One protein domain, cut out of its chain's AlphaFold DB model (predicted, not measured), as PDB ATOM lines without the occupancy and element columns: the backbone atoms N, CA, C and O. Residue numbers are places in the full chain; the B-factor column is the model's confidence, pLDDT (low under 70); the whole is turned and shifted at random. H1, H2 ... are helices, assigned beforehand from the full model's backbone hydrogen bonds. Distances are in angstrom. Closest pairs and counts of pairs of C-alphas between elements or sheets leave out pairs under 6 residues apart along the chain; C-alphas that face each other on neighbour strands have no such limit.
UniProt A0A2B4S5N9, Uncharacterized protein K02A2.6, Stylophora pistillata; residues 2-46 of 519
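Overview. This is residues 2 to 46 of the 519 residues of the protein "Uncharacterized protein K02A2.6" of Stylophora pistillata (UniProt A0A2B4S5N9). This is a helical hairpin: the two longer helices, H2 and H3, lie side by side and run opposite ways, with a turn of loop joining them at one end. The very short helix H1 lies beside this pair, and another short helix, H4, comes just beyond the end of H3, at the hairpin's open end. The printed part has 45 residues with four named helices, in the order H1, H2, H3, H4, and no named strand; the class is all helix. The whole is compact, with a radius of gyration of the C-alphas of 9.9 A, yet elongated in outline, spanning 29 by 17 by 15 A.

Along the chain. The longest helix by residues is H3, residues 28 to 37, which measures 14.2 A from C-alpha 28 at (174.485, 324.882, 356.897) to C-alpha 37 at (173.453, 335.345, 366.500). H2, residues 12 to 20, measures 12.5 A and begins with C-alpha 12 at (167.074, 332.417, 362.168). H1, residues 2 to 5, measures 5.3 A. H4, residues 40 to 44, measures 6.1 A and ends with C-alpha 44 at (168.337, 344.399, 369.068).

Arrangement. H3 and H2 touch, with 9 pairs of C-alphas within 8 A, and the closest C-alphas are those of Ala 33 and Ile 12, 5.8 A apart. They form a helical hairpin, opposite ways at a shallow tilt of 34 degrees, only just short of steep. H1 and H2 only just touch, with 3 pairs of C-alphas within 8 A; the closest are those of Ile 5 and Cys 15, 5.8 A apart. H1 and H3 are close but not clearly touching, with the closest C-alphas, those of Lys 2 and Ile 32, 7.5 A apart. H3 and H4 are also close but not clearly touching; their closest C-alphas are those of Ile 36 and Cys 42, 6.8 A apart. H4 is apart from H1 and from H2. In H2, H3 and H4 every O i to N i+4 pair is within hydrogen-bond range, while H1 is too short for such a pair.

Size, cuts and confidence. The two C-alphas farthest apart are those of Ile 24 and Gln 44, at 29.2 A, and the first and last printed C-alphas, of Lys 2 and Arg 46, are 20.5 A apart. The printed part has no cut. The link from H3 to H4 is tight, those from H1 to H2 and from H2 to H3 are short, and no link is long. The mean pLDDT of the printed part is 70.3, and 20 residues are under 70, among them residues 2 to 4, 22 to 24 and 40 to 46.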
ATOM      1  N   LYS A   2     176.461 333.748 352.069       61.69
ATOM      2  CA  LYS A   2     175.829 333.786 353.408       61.69
ATOM      3  C   LYS A   2     175.181 335.149 353.746       61.69
ATOM      4  O   LYS A   2     174.022 335.194 354.139       61.69
ATOM      5  N   ALA A   3     175.854 336.258 353.421       63.66
ATOM      6  CA  ALA A   3     175.310 337.617 353.568       63.66
ATOM      7  C   ALA A   3     174.008 337.876 352.772       63.66
ATOM      8  O   ALA A   3     173.125 338.568 353.262       63.66
ATOM      9  N   ARG A   4     173.835 337.263 351.587       69.62
ATOM     10  CA  ARG A   4     172.611 337.404 350.766       69.62
ATOM     11  C   ARG A   4     171.426 336.608 351.324       69.62
ATOM     12  O   ARG A   4     170.276 336.979 351.118       69.62
ATOM     13  N   ILE A   5     171.688 335.521 352.054       71.00
ATOM     14  CA  ILE A   5     170.651 334.749 352.766       71.00
ATOM     15  C   ILE A   5     170.111 335.557 353.958       71.00
ATOM     16  O   ILE A   5     168.932 335.446 354.301       71.00
ATOM     17  N   HIS A   6     170.968 336.382 354.565       71.81
ATOM     18  CA  HIS A   6     170.637 337.251 355.693       71.81
ATOM     19  C   HIS A   6     170.123 338.648 355.298       71.81
ATOM     20  O   HIS A   6     169.703 339.422 356.156       71.81
ATOM     21  N   GLU A   7     170.114 338.962 354.003       66.25
ATOM     22  CA  GLU A   7     169.632 340.230 353.459       66.25
ATOM     23  C   GLU A   7     168.155 340.441 353.850       66.25
ATOM     24  O   GLU A   7     167.268 339.684 353.437       66.25
ATOM     25  N   GLY A   8     167.906 341.429 354.722       67.56
ATOM     26  CA  GLY A   8     166.581 341.755 355.268       67.56
ATOM     27  C   GLY A   8     166.271 341.254 356.691       67.56
ATOM     28  O   GLY A   8     165.124 341.383 357.112       67.56
ATOM     29  N   HIS A   9     167.238 340.694 357.436       73.69
ATOM     30  CA  HIS A   9     167.111 340.356 358.874       73.69
ATOM     31  C   HIS A   9     165.874 339.508 359.243       73.69
ATOM     32  O   HIS A   9     165.221 339.710 360.264       73.69
ATOM     33  N   LEU A  10     165.550 338.515 358.411       65.56
ATOM     34  CA  LEU A  10     164.293 337.746 358.447       65.56
ATOM     35  C   LEU A  10     164.152 336.758 359.628       65.56
ATOM     36  O   LEU A  10     163.141 336.058 359.716       65.56
ATOM     37  N   GLY A  11     165.145 336.688 360.519       65.12
ATOM     38  CA  GLY A  11     165.210 335.743 361.637       65.12
ATOM     39  C   GLY A  11     165.810 334.376 361.272       65.12
ATOM     40  O   GLY A  11     165.860 333.982 360.106       65.12
ATOM     41  N   ILE A  12     166.267 333.647 362.299       73.12
ATOM     42  CA  ILE A  12     167.074 332.417 362.168       73.12
ATOM     43  C   ILE A  12     166.394 331.351 361.305       73.12
ATOM     44  O   ILE A  12     166.995 330.848 360.356       73.12
ATOM     45  N   GLU A  13     165.131 331.035 361.586       68.62
ATOM     46  CA  GLU A  13     164.432 329.942 360.903       68.62
ATOM     47  C   GLU A  13     164.136 330.253 359.431       68.62
ATOM     48  O   GLU A  13     164.296 329.390 358.571       68.62
ATOM     49  N   ARG A  14     163.813 331.507 359.089       70.00
ATOM     50  CA  ARG A  14     163.580 331.892 357.686       70.00
ATOM     51  C   ARG A  14     164.862 331.891 356.862       70.00
ATOM     52  O   ARG A  14     164.832 331.475 355.707       70.00
ATOM     53  N   CYS A  15     165.983 332.315 357.446       73.19
ATOM     54  CA  CYS A  15     167.282 332.231 356.782       73.19
ATOM     55  C   CYS A  15     167.726 330.773 356.575       73.19
ATOM     56  O   CYS A  15     168.267 330.464 355.516       73.19
ATOM     57  N   LYS A  16     167.445 329.861 357.521       78.44
ATOM     58  CA  LYS A  16     167.698 328.417 357.349       78.44
ATOM     59  C   LYS A  16     166.860 327.820 356.216       78.44
ATOM     60  O   LYS A  16     167.409 327.118 355.374       78.44
ATOM     61  N   THR A  17     165.559 328.114 356.165       74.31
ATOM     62  CA  THR A  17     164.670 327.611 355.102       74.31
ATOM     63  C   THR A  17     165.086 328.132 353.731       74.31
ATOM     64  O   THR A  17     165.282 327.342 352.812       74.31
ATOM     65  N   ARG A  18     165.343 329.441 353.612       74.25
ATOM     66  CA  ARG A  18     165.802 330.064 352.361       74.25
ATOM     67  C   ARG A  18     167.139 329.500 351.879       74.25
ATOM     68  O   ARG A  18     167.365 329.394 350.680       74.25
ATOM     69  N   ALA A  19     168.032 329.145 352.801       76.50
ATOM     70  CA  ALA A  19     169.293 328.513 352.443       76.50
ATOM     71  C   ALA A  19     169.088 327.093 351.906       76.50
ATOM     72  O   ALA A  19     169.654 326.773 350.867       76.50
ATOM     73  N   ARG A  20     168.234 326.289 352.556       76.12
ATOM     74  CA  ARG A  20     167.919 324.907 352.149       76.12
ATOM     75  C   ARG A  20     167.211 324.816 350.795       76.12
ATOM     76  O   ARG A  20     167.358 323.811 350.115       76.12
ATOM     77  N   GLU A  21     166.466 325.848 350.403       71.25
ATOM     78  CA  GLU A  21     165.788 325.912 349.099       71.25
ATOM     79  C   GLU A  21     166.735 326.221 347.931       71.25
ATOM     80  O   GLU A  21     166.383 325.980 346.779       71.25
ATOM     81  N   CYS A  22     167.921 326.774 348.198       67.50
ATOM     82  CA  CYS A  22     168.834 327.240 347.150       67.50
ATOM     83  C   CYS A  22     170.187 326.518 347.143       67.50
ATOM     84  O   CYS A  22     170.850 326.504 346.108       67.50
ATOM     85  N   LEU A  23     170.642 325.986 348.283       69.81
ATOM     86  CA  LEU A  23     172.008 325.495 348.480       69.81
ATOM     87  C   LEU A  23     172.058 324.396 349.559       69.81
ATOM     88  O   LEU A  23     171.299 324.422 350.527       69.81
ATOM     89  N   ILE A  24     173.006 323.461 349.443       67.81
ATOM     90  CA  ILE A  24     173.248 322.406 350.441       67.81
ATOM     91  C   ILE A  24     174.752 322.324 350.724       67.81
ATOM     92  O   ILE A  24     175.540 322.144 349.801       67.81
ATOM     93  N   TRP A  25     175.150 322.442 351.996       76.06
ATOM     94  CA  TRP A  25     176.512 322.147 352.459       76.06
ATOM     95  C   TRP A  25     176.524 321.632 353.912       76.06
ATOM     96  O   TRP A  25     175.573 321.891 354.664       76.06
ATOM     97  N   PRO A  26     177.571 320.894 354.332       62.84
ATOM     98  CA  PRO A  26     177.681 320.369 355.691       62.84
ATOM     99  C   PRO A  26     177.679 321.500 356.724       62.84
ATOM    100  O   PRO A  26     178.391 322.485 356.571       62.84
ATOM    101  N   GLY A  27     176.859 321.386 357.769       74.31
ATOM    102  CA  GLY A  27     176.799 322.402 358.828       74.31
ATOM    103  C   GLY A  27     175.989 323.665 358.497       74.31
ATOM    104  O   GLY A  27     175.910 324.555 359.342       74.31
ATOM    105  N   ILE A  28     175.302 323.729 357.345       77.50
ATOM    106  CA  ILE A  28     174.485 324.882 356.897       77.50
ATOM    107  C   ILE A  28     173.579 325.476 357.990       77.50
ATOM    108  O   ILE A  28     173.474 326.690 358.137       77.50
ATOM    109  N   THR A  29     172.946 324.630 358.806       74.62
ATOM    110  CA  THR A  29     172.035 325.065 359.878       74.62
ATOM    111  C   THR A  29     172.772 325.771 361.020       74.62
ATOM    112  O   THR A  29     172.255 326.752 361.559       74.62
ATOM    113  N   ILE A  30     173.953 325.266 361.384       77.94
ATOM    114  CA  ILE A  30     174.775 325.760 362.498       77.94
ATOM    115  C   ILE A  30     175.396 327.093 362.098       77.94
ATOM    116  O   ILE A  30     175.250 328.086 362.803       77.94
ATOM    117  N   GLU A  31     175.985 327.151 360.907       78.06
ATOM    118  CA  GLU A  31     176.655 328.352 360.415       78.06
ATOM    119  C   GLU A  31     175.689 329.519 360.163       78.06
ATOM    120  O   GLU A  31     176.045 330.676 360.373       78.06
ATOM    121  N   ILE A  32     174.450 329.247 359.733       76.88
ATOM    122  CA  ILE A  32     173.426 330.292 359.573       76.88
ATOM    123  C   ILE A  32     172.944 330.799 360.931       76.88
ATOM    124  O   ILE A  32     172.738 332.001 361.093       76.88
ATOM    125  N   ALA A  33     172.757 329.905 361.906       74.62
ATOM    126  CA  ALA A  33     172.387 330.310 363.257       74.62
ATOM    127  C   ALA A  33     173.479 331.184 363.893       74.62
ATOM    128  O   ALA A  33     173.153 332.209 364.488       74.62
ATOM    129  N   ASP A  34     174.746 330.818 363.694       80.00
ATOM    130  CA  ASP A  34     175.916 331.543 364.198       80.00
ATOM    131  C   ASP A  34     176.133 332.894 363.488       80.00
ATOM    132  O   ASP A  34     176.453 333.905 364.104       80.00
ATOM    133  N   MET A  35     175.852 332.972 362.187       78.31
ATOM    134  CA  MET A  35     175.874 334.248 361.465       78.31
ATOM    135  C   MET A  35     174.810 335.233 361.988       78.31
ATOM    136  O   MET A  35     175.054 336.435 362.055       78.31
ATOM    137  N   ILE A  36     173.621 334.743 362.349       71.31
ATOM    138  CA  ILE A  36     172.494 335.588 362.780       71.31
ATOM    139  C   ILE A  36     172.594 335.945 364.263       71.31
ATOM    140  O   ILE A  36     172.164 337.030 364.659       71.31
ATOM    141  N   SER A  37     173.177 335.069 365.086       67.50
ATOM    142  CA  SER A  37     173.453 335.345 366.500       67.50
ATOM    143  C   SER A  37     174.483 336.459 366.695       67.50
ATOM    144  O   SER A  37     174.474 337.085 367.750       67.50
ATOM    145  N   ARG A  38     175.318 336.728 365.683       74.94
ATOM    146  CA  ARG A  38     176.329 337.797 365.652       74.94
ATOM    147  C   ARG A  38     175.851 339.083 364.960       74.94
ATOM    148  O   ARG A  38     176.639 340.002 364.778       74.94
ATOM    149  N   CYS A  39     174.585 339.161 364.539       76.50
ATOM    150  CA  CYS A  39     174.045 340.339 363.857       76.50
ATOM    151  C   CYS A  39     173.383 341.323 364.834       76.50
ATOM    152  O   CYS A  39     172.317 341.033 365.382       76.50
ATOM    153  N   ASP A  40     173.942 342.527 364.964       62.59
ATOM    154  CA  ASP A  40     173.473 343.564 365.896       62.59
ATOM    155  C   ASP A  40     171.997 343.946 365.716       62.59
ATOM    156  O   ASP A  40     171.263 344.075 366.696       62.59
ATOM    157  N   MET A  41     171.516 344.056 364.474       64.12
ATOM    158  CA  MET A  41     170.109 344.384 364.199       64.12
ATOM    159  C   MET A  41     169.153 343.258 364.623       64.12
ATOM    160  O   MET A  41     168.071 343.524 365.144       64.12
ATOM    161  N   CYS A  42     169.550 341.990 364.459       66.75
ATOM    162  CA  CYS A  42     168.757 340.843 364.913       66.75
ATOM    163  C   CYS A  42     168.815 340.649 366.434       66.75
ATOM    164  O   CYS A  42     167.838 340.182 367.020       66.75
ATOM    165  N   ILE A  43     169.928 341.019 367.071       65.94
ATOM    166  CA  ILE A  43     170.088 341.006 368.532       65.94
ATOM    167  C   ILE A  43     169.216 342.095 369.169       65.94
ATOM    168  O   ILE A  43     168.527 341.823 370.149       65.94
ATOM    169  N   GLN A  44     169.183 343.298 368.591       59.28
ATOM    170  CA  GLN A  44     168.337 344.399 369.068       59.28
ATOM    171  C   GLN A  44     166.838 344.129 368.864       59.28
ATOM    172  O   GLN A  44     166.025 344.534 369.691       59.28
ATOM    173  N   ALA A  45     166.469 343.407 367.800       55.19
ATOM    174  CA  ALA A  45     165.091 342.981 367.545       55.19
ATOM    175  C   ALA A  45     164.664 341.727 368.342       55.19
ATOM    176  O   ALA A  45     163.499 341.323 368.282       55.19
ATOM    177  N   ARG A  46     165.576 341.083 369.087       53.22
ATOM    178  CA  ARG A  46     165.272 339.916 369.928       53.22
ATOM    179  C   ARG A  46     164.526 340.394 371.182       53.22
ATOM    180  O   ARG A  46     165.069 341.160 371.974       53.22
TER     181      ARG A  46